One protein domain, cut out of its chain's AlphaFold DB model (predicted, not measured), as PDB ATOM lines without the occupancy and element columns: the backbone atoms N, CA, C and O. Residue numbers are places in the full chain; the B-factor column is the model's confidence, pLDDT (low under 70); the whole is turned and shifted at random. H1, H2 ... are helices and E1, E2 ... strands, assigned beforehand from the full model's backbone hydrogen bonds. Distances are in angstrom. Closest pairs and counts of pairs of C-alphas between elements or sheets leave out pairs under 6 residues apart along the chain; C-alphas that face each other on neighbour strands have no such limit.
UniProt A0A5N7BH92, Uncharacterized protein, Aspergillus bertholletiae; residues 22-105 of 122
ATOM      1  N   ILE A  22      43.498 -13.998 -26.830       81.56
ATOM      2  CA  ILE A  22      42.298 -14.666 -26.327       81.56
ATOM      3  C   ILE A  22      42.493 -16.166 -26.242       81.56
ATOM      4  O   ILE A  22      43.081 -16.796 -27.123       81.56
ATOM      5  N   GLY A  23      41.945 -16.735 -25.180       81.31
ATOM      6  CA  GLY A  23      41.852 -18.169 -24.979       81.31
ATOM      7  C   GLY A  23      40.434 -18.616 -25.223       81.31
ATOM      8  O   GLY A  23      39.502 -17.989 -24.725       81.31
ATOM      9  N   MET A  24      40.260 -19.712 -25.948       82.56
ATOM     10  CA  MET A  24      38.960 -20.352 -26.117       82.56
ATOM     11  C   MET A  24      39.042 -21.812 -25.694       82.56
ATOM     12  O   MET A  24      40.082 -22.459 -25.832       82.56
ATOM     13  N   SER A  25      37.931 -22.334 -25.185       79.69
ATOM     14  CA  SER A  25      37.748 -23.763 -25.020       79.69
ATOM     15  C   SER A  25      37.606 -24.421 -26.397       79.69
ATOM     16  O   SER A  25      37.259 -23.742 -27.369       79.69
ATOM     17  N   PRO A  26      37.813 -25.744 -26.503       78.06
ATOM     18  CA  PRO A  26      37.540 -26.476 -27.741       78.06
ATOM     19  C   PRO A  26      36.108 -26.281 -28.266       78.06
ATOM     20  O   PRO A  26      35.876 -26.335 -29.465       78.06
ATOM     21  N   GLN A  27      35.156 -25.997 -27.372       81.31
ATOM     22  CA  GLN A  27      33.749 -25.723 -27.681       81.31
ATOM     23  C   GLN A  27      33.487 -24.262 -28.096       81.31
ATOM     24  O   GLN A  27      32.336 -23.847 -28.185       81.31
ATOM     25  N   GLY A  28      34.530 -23.447 -28.286       74.75
ATOM     26  CA  GLY A  28      34.405 -22.043 -28.687       74.75
ATOM     27  C   GLY A  28      34.018 -21.085 -27.558       74.75
ATOM     28  O   GLY A  28      33.815 -19.896 -27.800       74.75
ATOM     29  N   LYS A  29      33.948 -21.551 -26.304       77.06
ATOM     30  CA  LYS A  29      33.701 -20.671 -25.156       77.06
ATOM     31  C   LYS A  29      34.956 -19.852 -24.890       77.06
ATOM     32  O   LYS A  29      36.012 -20.422 -24.631       77.06
ATOM     33  N   LEU A  30      34.851 -18.526 -24.876       79.12
ATOM     34  CA  LEU A  30      35.951 -17.677 -24.418       79.12
ATOM     35  C   LEU A  30      36.362 -18.099 -22.997       79.12
ATOM     36  O   LEU A  30      35.503 -18.404 -22.169       79.12
ATOM     37  N   LEU A  31      37.655 -18.153 -22.712       79.81
ATOM     38  CA  LEU A  31      38.227 -18.510 -21.412       79.81
ATOM     39  C   LEU A  31      38.888 -17.294 -20.780       79.81
ATOM     40  O   LEU A  31      38.568 -16.964 -19.640       79.81
ATOM     41  N   PHE A  32      39.720 -16.597 -21.551       78.94
ATOM     42  CA  PHE A  32      40.484 -15.445 -21.094       78.94
ATOM     43  C   PHE A  32      40.701 -14.418 -22.206       78.94
ATOM     44  O   PHE A  32      40.632 -14.753 -23.391       78.94
ATOM     45  N   VAL A  33      40.984 -13.181 -21.792       81.88
ATOM     46  CA  VAL A  33      41.333 -12.044 -22.650       81.88
ATOM     47  C   VAL A  33      42.505 -11.308 -22.019       81.88
ATOM     48  O   VAL A  33      42.437 -10.978 -20.834       81.88
ATOM     49  N   TYR A  34      43.547 -11.033 -22.799       82.38
ATOM     50  CA  TYR A  34      44.741 -10.339 -22.330       82.38
ATOM     51  C   TYR A  34      45.247  -9.312 -23.342       82.38
ATOM     52  O   TYR A  34      45.002  -9.430 -24.543       82.38
ATOM     53  N   GLU A  35      45.985  -8.334 -22.821       85.56
ATOM     54  CA  GLU A  35      46.603  -7.249 -23.582       85.56
ATOM     55  C   GLU A  35      48.125  -7.394 -23.580       85.56
ATOM     56  O   GLU A  35      48.753  -7.598 -22.533       85.56
ATOM     57  N   LEU A  36      48.720  -7.251 -24.759       86.38
ATOM     58  CA  LEU A  36      50.142  -7.420 -24.997       86.38
ATOM     59  C   LEU A  36      50.720  -6.128 -25.558       86.38
ATOM     60  O   LEU A  36      50.288  -5.603 -26.580       86.38
ATOM     61  N   ARG A  37      51.755  -5.617 -24.904       82.56
ATOM     62  CA  ARG A  37      52.372  -4.352 -25.280       82.56
ATOM     63  C   ARG A  37      53.851  -4.536 -25.580       82.56
ATOM     64  O   ARG A  37      54.552  -5.316 -24.949       82.56
ATOM     65  N   ALA A  38      54.333  -3.815 -26.585       76.50
ATOM     66  CA  ALA A  38      55.735  -3.856 -26.979       76.50
ATOM     67  C   ALA A  38      56.606  -3.020 -26.017       76.50
ATOM     68  O   ALA A  38      56.302  -1.836 -25.858       76.50
ATOM     69  N   PRO A  39      57.690  -3.567 -25.433       69.88
ATOM     70  CA  PRO A  39      58.493  -2.881 -24.413       69.88
ATOM     71  C   PRO A  39      59.360  -1.737 -24.957       69.88
ATOM     72  O   PRO A  39      59.681  -0.812 -24.223       69.88
ATOM     73  N   TRP A  40      59.728  -1.761 -26.242       73.50
ATOM     74  CA  TRP A  40      60.524  -0.696 -26.878       73.50
ATOM     75  C   TRP A  40      59.718   0.575 -27.185       73.50
ATOM     76  O   TRP A  40      60.274   1.580 -27.621       73.50
ATOM     77  N   VAL A  41      58.401   0.550 -26.973       74.06
ATOM     78  CA  VAL A  41      57.554   1.737 -27.063       74.06
ATOM     79  C   VAL A  41      57.468   2.330 -25.664       74.06
ATOM     80  O   VAL A  41      56.774   1.787 -24.817       74.06
ATOM     81  N   GLY A  42      58.113   3.473 -25.413       69.50
ATOM     82  CA  GLY A  42      58.100   4.094 -24.077       69.50
ATOM     83  C   GLY A  42      56.692   4.393 -23.536       69.50
ATOM     84  O   GLY A  42      56.476   4.431 -22.335       69.50
ATOM     85  N   ALA A  43      55.692   4.538 -24.414       68.06
ATOM     86  CA  ALA A  43      54.282   4.672 -24.035       68.06
ATOM     87  C   ALA A  43      53.635   3.390 -23.471       68.06
ATOM     88  O   ALA A  43      52.496   3.443 -23.018       68.06
ATOM     89  N   HIS A  44      54.324   2.256 -23.554       72.88
ATOM     90  CA  HIS A  44      53.912   0.968 -23.015       72.88
ATOM     91  C   HIS A  44      54.660   0.611 -21.733       72.88
ATOM     92  O   HIS A  44      54.507  -0.510 -21.261       72.88
ATOM     93  N   ASP A  45      55.478   1.506 -21.179       77.88
ATOM     94  CA  ASP A  45      56.143   1.223 -19.916       77.88
ATOM     95  C   ASP A  45      55.098   1.059 -18.801       77.88
ATOM     96  O   ASP A  45      54.354   1.977 -18.475       77.88
ATOM     97  N   ILE A  46      55.025  -0.152 -18.252       80.56
ATOM     98  CA  ILE A  46      54.160  -0.503 -17.121       80.56
ATOM     99  C   ILE A  46      54.981  -0.828 -15.868       80.56
ATOM    100  O   ILE A  46      54.441  -1.372 -14.910       80.56
ATOM    101  N   SER A  47      56.286  -0.531 -15.867       80.81
ATOM    102  CA  SER A  47      57.190  -0.774 -14.733       80.81
ATOM    103  C   SER A  47      56.791   0.013 -13.482       80.81
ATOM    104  O   SER A  47      57.131  -0.375 -12.363       80.81
ATOM    105  N   ARG A  48      56.042   1.108 -13.659       78.31
ATOM    106  CA  ARG A  48      55.487   1.935 -12.590       78.31
ATOM    107  C   ARG A  48      53.994   2.134 -12.808       78.31
ATOM    108  O   ARG A  48      53.547   2.446 -13.906       78.31
ATOM    109  N   LEU A  49      53.225   1.980 -11.735       75.56
ATOM    110  CA  LEU A  49      51.786   2.221 -11.736       75.56
ATOM    111  C   LEU A  49      51.504   3.649 -11.280       75.56
ATOM    112  O   LEU A  49      51.244   3.882 -10.102       75.56
ATOM    113  N   ASP A  50      51.552   4.608 -12.202       80.81
ATOM    114  CA  ASP A  50      51.036   5.952 -11.940       80.81
ATOM    115  C   ASP A  50      49.654   6.112 -12.578       80.81
ATOM    116  O   ASP A  50      49.516   6.344 -13.776       80.81
ATOM    117  N   MET A  51      48.594   6.024 -11.770       76.00
ATOM    118  CA  MET A  51      47.226   6.211 -12.262       76.00
ATOM    119  C   MET A  51      46.944   7.643 -12.739       76.00
ATOM    120  O   MET A  51      45.924   7.859 -13.396       76.00
ATOM    121  N   LYS A  52      47.821   8.628 -12.482       79.50
ATOM    122  CA  LYS A  52      47.764   9.950 -13.133       79.50
ATOM    123  C   LYS A  52      48.216   9.877 -14.590       79.50
ATOM    124  O   LYS A  52      47.770  10.696 -15.402       79.50
ATOM    125  N   GLU A  53      48.974   8.852 -14.963       82.25
ATOM    126  CA  GLU A  53      49.375   8.610 -16.336       82.25
ATOM    127  C   GLU A  53      48.172   8.204 -17.197       82.25
ATOM    128  O   GLU A  53      47.551   7.149 -17.049       82.25
ATOM    129  N   ARG A  54      47.830   9.074 -18.154       83.69
ATOM    130  CA  ARG A  54      46.698   8.873 -19.070       83.69
ATOM    131  C   ARG A  54      46.796   7.554 -19.846       83.69
ATOM    132  O   ARG A  54      45.766   6.954 -20.139       83.69
ATOM    133  N   LYS A  55      48.010   7.124 -20.193       80.88
ATOM    134  CA  LYS A  55      48.265   5.921 -20.998       80.88
ATOM    135  C   LYS A  55      47.969   4.650 -20.217       80.88
ATOM    136  O   LYS A  55      47.215   3.817 -20.709       80.88
ATOM    137  N   LEU A  56      48.462   4.555 -18.982       82.12
ATOM    138  CA  LEU A  56      48.157   3.435 -18.095       82.12
ATOM    139  C   LEU A  56      46.645   3.297 -17.881       82.12
ATOM    140  O   LEU A  56      46.093   2.212 -18.061       82.12
ATOM    141  N   ARG A  57      45.944   4.409 -17.616       86.44
ATOM    142  CA  ARG A  57      44.472   4.403 -17.525       86.44
ATOM    143  C   ARG A  57      43.799   3.945 -18.815       86.44
ATOM    144  O   ARG A  57      42.779   3.268 -18.751       86.44
ATOM    145  N   HIS A  58      44.335   4.317 -19.975       87.00
ATOM    146  CA  HIS A  58      43.786   3.895 -21.261       87.00
ATOM    147  C   HIS A  58      43.937   2.383 -21.473       87.00
ATOM    148  O   HIS A  58      42.967   1.733 -21.846       87.00
ATOM    149  N   ILE A  59      45.112   1.823 -21.171       86.25
ATOM    150  CA  ILE A  59      45.381   0.382 -21.284       86.25
ATOM    151  C   ILE A  59      44.491  -0.406 -20.314       86.25
ATOM    152  O   ILE A  59      43.792  -1.333 -20.722       86.25
ATOM    153  N   LEU A  60      44.452  -0.003 -19.040       87.94
ATOM    154  CA  LEU A  60      43.604  -0.648 -18.036       87.94
ATOM    155  C   LEU A  60      42.115  -0.497 -18.362       87.94
ATOM    156  O   LEU A  60      41.354  -1.443 -18.189       87.94
ATOM    157  N   GLY A  61      41.697   0.658 -18.883       89.00
ATOM    158  CA  GLY A  61      40.326   0.895 -19.330       89.00
ATOM    159  C   GLY A  61      39.936   0.035 -20.533       89.00
ATOM    160  O   GLY A  61      38.815  -0.467 -20.588       89.00
ATOM    161  N   GLN A  62      40.860  -0.190 -21.470       87.62
ATOM    162  CA  GLN A  62      40.653  -1.102 -22.593       87.62
ATOM    163  C   GLN A  62      40.500  -2.549 -22.110       87.62
ATOM    164  O   GLN A  62      39.548  -3.221 -22.507       87.62
ATOM    165  N   LEU A  63      41.362  -3.004 -21.197       88.62
ATOM    166  CA  LEU A  63      41.226  -4.332 -20.600       88.62
ATOM    167  C   LEU A  63      39.913  -4.461 -19.812       88.62
ATOM    168  O   LEU A  63      39.183  -5.428 -20.005       88.62
ATOM    169  N   ALA A  64      39.564  -3.475 -18.982       89.12
ATOM    170  CA  ALA A  64      38.310  -3.459 -18.228       89.12
ATOM    171  C   ALA A  64      37.081  -3.510 -19.145       89.12
ATOM    172  O   ALA A  64      36.124  -4.228 -18.859       89.12
ATOM    173  N   TYR A  65      37.121  -2.806 -20.280       89.25
ATOM    174  CA  TYR A  65      36.085  -2.893 -21.304       89.25
ATOM    175  C   TYR A  65      35.932  -4.328 -21.819       89.25
ATOM    176  O   TYR A  65      34.818  -4.854 -21.862       89.25
ATOM    177  N   TYR A  66      37.040  -4.989 -22.164       87.31
ATOM    178  CA  TYR A  66      36.993  -6.371 -22.629       87.31
ATOM    179  C   TYR A  66      36.486  -7.330 -21.562       87.31
ATOM    180  O   TYR A  66      35.631  -8.158 -21.870       87.31
ATOM    181  N   LEU A  67      36.955  -7.210 -20.319       86.44
ATOM    182  CA  LEU A  67      36.503  -8.045 -19.207       86.44
ATOM    183  C   LEU A  67      34.993  -7.905 -18.996       86.44
ATOM    184  O   LEU A  67      34.275  -8.906 -18.998       86.44
ATOM    185  N   HIS A  68      34.496  -6.670 -18.953       87.88
ATOM    186  CA  HIS A  68      33.078  -6.391 -18.782       87.88
ATOM    187  C   HIS A  68      32.231  -6.973 -19.921       87.88
ATOM    188  O   HIS A  68      31.272  -7.708 -19.678       87.88
ATOM    189  N   ARG A  69      32.602  -6.700 -21.179       87.38
ATOM    190  CA  ARG A  69      31.837  -7.141 -22.357       87.38
ATOM    191  C   ARG A  69      31.887  -8.648 -22.574       87.38
ATOM    192  O   ARG A  69      30.927  -9.228 -23.067       87.38
ATOM    193  N   SER A  70      32.979  -9.289 -22.174       81.31
ATOM    194  CA  SER A  70      33.151 -10.738 -22.279       81.31
ATOM    195  C   SER A  70      32.706 -11.526 -21.039       81.31
ATOM    196  O   SER A  70      32.901 -12.748 -20.973       81.31
ATOM    197  N   GLN A  71      32.113 -10.834 -20.058       85.50
ATOM    198  CA  GLN A  71      31.695 -11.380 -18.765       85.50
ATOM    199  C   GLN A  71      32.826 -12.139 -18.049       85.50
ATOM    200  O   GLN A  71      32.616 -13.187 -17.434       85.50
ATOM    201  N   ARG A  72      34.052 -11.620 -18.155       87.12
ATOM    202  CA  ARG A  72      35.237 -12.132 -17.463       87.12
ATOM    203  C   ARG A  72      35.534 -11.286 -16.240       87.12
ATOM    204  O   ARG A  72      35.288 -10.088 -16.224       87.12
ATOM    205  N   ARG A  73      36.083 -11.931 -15.213       87.12
ATOM    206  CA  ARG A  73      36.456 -11.264 -13.960       87.12
ATOM    207  C   ARG A  73      37.946 -10.986 -13.843       87.12
ATOM    208  O   ARG A  73      38.310 -10.175 -13.007       87.12
ATOM    209  N   SER A  74      38.797 -11.611 -14.649       88.31
ATOM    210  CA  SER A  74      40.249 -11.453 -14.550       88.31
ATOM    211  C   SER A  74      40.929 -11.416 -15.913       88.31
ATOM    212  O   SER A  74      40.448 -11.990 -16.892       88.31
ATOM    213  N   GLY A  75      42.053 -10.706 -15.954       88.19
ATOM    214  CA  GLY A  75      42.910 -10.514 -17.114       88.19
ATOM    215  C   GLY A  75      44.322 -10.112 -16.684       88.19
ATOM    216  O   GLY A  75      44.636 -10.050 -15.496       88.19
ATOM    217  N   PHE A  76      45.176  -9.810 -17.654       89.31
ATOM    218  CA  PHE A  76      46.489  -9.233 -17.406       89.31
ATOM    219  C   PHE A  76      46.910  -8.328 -18.560       89.31
ATOM    220  O   PHE A  76      46.436  -8.462 -19.692       89.31
ATOM    221  N   VAL A  77      47.836  -7.429 -18.246       89.75
ATOM    222  CA  VAL A  77      48.595  -6.629 -19.208       89.75
ATOM    223  C   VAL A  77      50.052  -7.042 -19.087       89.75
ATOM    224  O   VAL A  77      50.567  -7.141 -17.972       89.75
ATOM    225  N   THR A  78      50.736  -7.276 -20.204       88.19
ATOM    226  CA  THR A  78      52.171  -7.579 -20.170       88.19
ATOM    227  C   THR A  78      52.965  -6.854 -21.244       88.19
ATOM    228  O   THR A  78      52.491  -6.658 -22.361       88.19
ATOM    229  N   THR A  79      54.196  -6.483 -20.895       86.88
ATOM    230  CA  THR A  79      55.216  -5.958 -21.813       86.88
ATOM    231  C   THR A  79      56.314  -6.971 -22.123       86.88
ATOM    232  O   THR A  79      57.408  -6.580 -22.525       86.88
ATOM    233  N   TYR A  80      56.074  -8.262 -21.859       82.00
ATOM    234  CA  TYR A  80      57.082  -9.325 -21.706       82.00
ATOM    235  C   TYR A  80      58.024  -9.133 -20.513       82.00
ATOM    236  O   TYR A  80      58.366 -10.104 -19.847       82.00
ATOM    237  N   ILE A  81      58.422  -7.890 -20.228       85.38
ATOM    238  CA  ILE A  81      59.303  -7.550 -19.114       85.38
ATOM    239  C   ILE A  81      58.515  -7.515 -17.808       85.38
ATOM    240  O   ILE A  81      58.952  -8.074 -16.809       85.38
ATOM    241  N   TYR A  82      57.343  -6.883 -17.818       86.56
ATOM    242  CA  TYR A  82      56.471  -6.780 -16.654       86.56
ATOM    243  C   TYR A  82      55.099  -7.382 -16.958       86.56
ATOM    244  O   TYR A  82      54.639  -7.376 -18.105       86.56
ATOM    245  N   THR A  83      54.429  -7.887 -15.926       88.94
ATOM    246  CA  THR A  83      53.020  -8.295 -15.982       88.94
ATOM    247  C   THR A  83      52.259  -7.652 -14.835       88.94
ATOM    248  O   THR A  83      52.718  -7.685 -13.697       88.94
ATOM    249  N   ILE A  84      51.085  -7.105 -15.131       89.06
ATOM    250  CA  ILE A  84      50.105  -6.668 -14.137       89.06
ATOM    251  C   ILE A  84      48.886  -7.572 -14.267       89.06
ATOM    252  O   ILE A  84      48.295  -7.656 -15.345       89.06
ATOM    253  N   PHE A  85      48.500  -8.223 -13.175       90.00
ATOM    254  CA  PHE A  85      47.237  -8.945 -13.086       90.00
ATOM    255  C   PHE A  85      46.120  -7.987 -12.728       90.00
ATOM    256  O   PHE A  85      46.301  -7.102 -11.898       90.00
ATOM    257  N   VAL A  86      44.966  -8.170 -13.354       90.38
ATOM    258  CA  VAL A  86      43.814  -7.289 -13.201       90.38
ATOM    259  C   VAL A  86      42.584  -8.124 -12.894       90.38
ATOM    260  O   VAL A  86      42.345  -9.148 -13.538       90.38
ATOM    261  N   ARG A  87      41.783  -7.673 -11.929       90.44
ATOM    262  CA  ARG A  87      40.528  -8.302 -11.529       90.44
ATOM    263  C   ARG A  87      39.410  -7.269 -11.480       90.44
ATOM    264  O   ARG A  87      39.526  -6.245 -10.820       90.44
ATOM    265  N   GLN A  88      38.311  -7.546 -12.170       89.75
ATOM    266  CA  GLN A  88      37.088  -6.762 -12.098       89.75
ATOM    267  C   GLN A  88      36.198  -7.313 -10.978       89.75
ATOM    268  O   GLN A  88      35.787  -8.477 -11.008       89.75
ATOM    269  N   THR A  89      35.904  -6.473  -9.989       90.88
ATOM    270  CA  THR A  89      35.101  -6.815  -8.809       90.88
ATOM    271  C   THR A  89      33.900  -5.880  -8.686       90.88
ATOM    272  O   THR A  89      33.825  -4.841  -9.345       90.88
ATOM    273  N   VAL A  90      32.912  -6.281  -7.884       90.19
ATOM    274  CA  VAL A  90      31.812  -5.404  -7.477       90.19
ATOM    275  C   VAL A  90      31.960  -5.174  -5.984       90.19
ATOM    276  O   VAL A  90      31.789  -6.106  -5.199       90.19
ATOM    277  N   THR A  91      32.258  -3.939  -5.605       87.12
ATOM    278  CA  THR A  91      32.440  -3.536  -4.209       87.12
ATOM    279  C   THR A  91      31.436  -2.435  -3.921       87.12
ATOM    280  O   THR A  91      31.394  -1.434  -4.632       87.12
ATOM    281  N   ASN A  92      30.577  -2.632  -2.916       90.75
ATOM    282  CA  ASN A  92      29.499  -1.695  -2.565       90.75
ATOM    283  C   ASN A  92      28.592  -1.319  -3.755       90.75
ATOM    284  O   ASN A  92      28.206  -0.167  -3.923       90.75
ATOM    285  N   GLY A  93      28.287  -2.291  -4.623       88.94
ATOM    286  CA  GLY A  93      27.446  -2.076  -5.807       88.94
ATOM    287  C   GLY A  93      28.128  -1.330  -6.960       88.94
ATOM    288  O   GLY A  93      27.490  -1.103  -7.985       88.94
ATOM    289  N   GLN A  94      29.411  -0.979  -6.836       88.19
ATOM    290  CA  GLN A  94      30.177  -0.334  -7.900       88.19
ATOM    291  C   GLN A  94      31.166  -1.297  -8.549       88.19
ATOM    292  O   GLN A  94      31.845  -2.072  -7.871       88.19
ATOM    293  N   TRP A  95      31.256  -1.230  -9.878       86.56
ATOM    294  CA  TRP A  95      32.280  -1.940 -10.634       86.56
ATOM    295  C   TRP A  95      33.642  -1.316 -10.365       86.56
ATOM    296  O   TRP A  95      33.869  -0.144 -10.663       86.56
ATOM    297  N   MET A  96      34.545  -2.121  -9.822       89.62
ATOM    298  CA  MET A  96      35.907  -1.735  -9.493       89.62
ATOM    299  C   MET A  96      36.899  -2.585 -10.277       89.62
ATOM    300  O   MET A  96      36.603  -3.711 -10.686       89.62
ATOM    301  N   LEU A  97      38.085  -2.020 -10.490       89.56
ATOM    302  CA  LEU A  97      39.201  -2.698 -11.127       89.56
ATOM    303  C   LEU A  97      40.367  -2.752 -10.142       89.56
ATOM    304  O   LEU A  97      40.996  -1.738  -9.847       89.56
ATOM    305  N   GLU A  98      40.633  -3.941  -9.630       90.50
ATOM    306  CA  GLU A  98      41.791  -4.235  -8.798       90.50
ATOM    307  C   GLU A  98      42.956  -4.657  -9.692       90.50
ATOM    308  O   GLU A  98      42.756  -5.308 -10.722       90.50
ATOM    309  N   TYR A  99      44.177  -4.302  -9.307       89.19
ATOM    310  CA  TYR A  99      45.376  -4.662 -10.054       89.19
ATOM    311  C   TYR A  99      46.543  -5.002  -9.123       89.19
ATOM    312  O   TYR A  99      46.664  -4.447  -8.031       89.19
ATOM    313  N   SER A 100      47.410  -5.916  -9.558       86.94
ATOM    314  CA  SER A 100      48.663  -6.220  -8.865       86.94
ATOM    315  C   SER A 100      49.707  -5.122  -9.104       86.94
ATOM    316  O   SER A 100      49.629  -4.406 -10.105       86.94
ATOM    317  N   PRO A 101      50.753  -5.022  -8.267       88.19
ATOM    318  CA  PRO A 101      51.989  -4.356  -8.668       88.19
ATOM    319  C   PRO A 101      52.555  -4.961  -9.971       88.19
ATOM    320  O   PRO A 101      52.235  -6.115 -10.288       88.19
ATOM    321  N   PRO A 102      53.398  -4.240 -10.733       88.25
ATOM    322  CA  PRO A 102      54.060  -4.797 -11.906       88.25
ATOM    323  C   PRO A 102      55.072  -5.865 -11.489       88.25
ATOM    324  O   PRO A 102      55.991  -5.592 -10.722       88.25
ATOM    325  N   ILE A 103      54.924  -7.073 -12.026       86.50
ATOM    326  CA  ILE A 103      55.786  -8.219 -11.719       86.50
ATOM    327  C   ILE A 103      56.801  -8.393 -12.847       86.50
ATOM    328  O   ILE A 103      56.434  -8.756 -13.973       86.50
ATOM    329  N   SER A 104      58.078  -8.150 -12.550       85.56
ATOM    330  CA  SER A 104      59.185  -8.333 -13.501       85.56
ATOM    331  C   SER A 104      59.356  -9.804 -13.878       85.56
ATOM    332  O   SER A 104      59.195 -10.675 -13.033       85.56
ATOM    333  N   TYR A 105      59.698 -10.129 -15.125       80.25
ATOM    334  CA  TYR A 105      60.088 -11.488 -15.543       80.25
ATOM    335  C   TYR A 105      61.339 -11.998 -14.821       80.25
ATOM    336  O   TYR A 105      61.504 -13.205 -14.672       80.25
TER     337      TYR A 105
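AT A GLANCE: This is residues 22 to 105 of the 122 residues of an uncharacterized protein of Aspergillus bertholletiae (UniProt A0A5N7BH92). A twisted sheet of five strands curls round one helix, H1, which covers one of its faces; no named helix is on the other face. The hairpin of E1 and E2 makes one edge of the sheet and the hairpin of E4 and E5 the other, while a long link without named elements, residues 37 to 53, runs from E2 to H1. The printed part has 84 residues, with E1, E2, H1, E3, E4 and E5 along the chain; the mixed sheet has the order E1, E2, E3, E4, E5. The class is mixed, helices and strands. The whole is compact, with a radius of gyration of the C-alphas of 13.3 A, and flat in outline, spanning 37 by 35 by 19 A.

HOW THE PARTS SIT: E1, residues 22 to 24, and E2, residues 30 to 36, form an antiparallel hairpin, with N 23 and O 32 3.0 A apart. E3, residues 74 to 78, is parallel to E2 at 27 degrees, with N 78 and O 35 3.1 A apart. The pairing of E2 is staggered: residues 30 to 33 pair with E1, residues 35 to 36 with E3. H1, residues 54 to 69, is on the sheet; its closest C-alphas to E2 are those of Leu 63 and Glu 35, 6.8 A apart, and to E3 those of Leu 67 and Ser 74, 6.9 A apart. E2, H1 and E3 make a strand-helix-strand unit, two parallel neighbour strands with a helix between them in the chain, and its crossover is right-handed. E3, E4, residues 82 to 91, and E5, residues 94 to 99, form a meander, each strand the antiparallel neighbour of the one before. N 75 and O 86 are 2.9 A apart across E3 and E4, and N 87 and O 98 2.8 A across E4 and E5. In H1 every O i to N i+4 pair is within hydrogen-bond range.

IN THESE COORDINATES: E1 begins at C-alpha 22, (42.298, -14.666, -26.327), and measures 6.6 A. E2 is 17.5 A long. H1 runs 22.1 A from C-alpha 54 at (46.698, 8.873, -19.070). E3 is 13.7 A long and E4, the longest strand by residues, 27.3 A. E5 is 15.9 A long and ends at C-alpha 99, (45.376, -4.662, -10.054).

THE WHOLE: The two C-alphas farthest apart, those of Gln 27 and Lys 52, are 41.0 A apart. The printed part has no cut. The link from E2 to H1 is long, with 17 residues; the other links are tight. Residues 103 to 104 pair antiparallel with residues 82 to 83 of E4. The mean pLDDT of the printed part is 84.0, with residue 39 and residues 42 to 43 under 70.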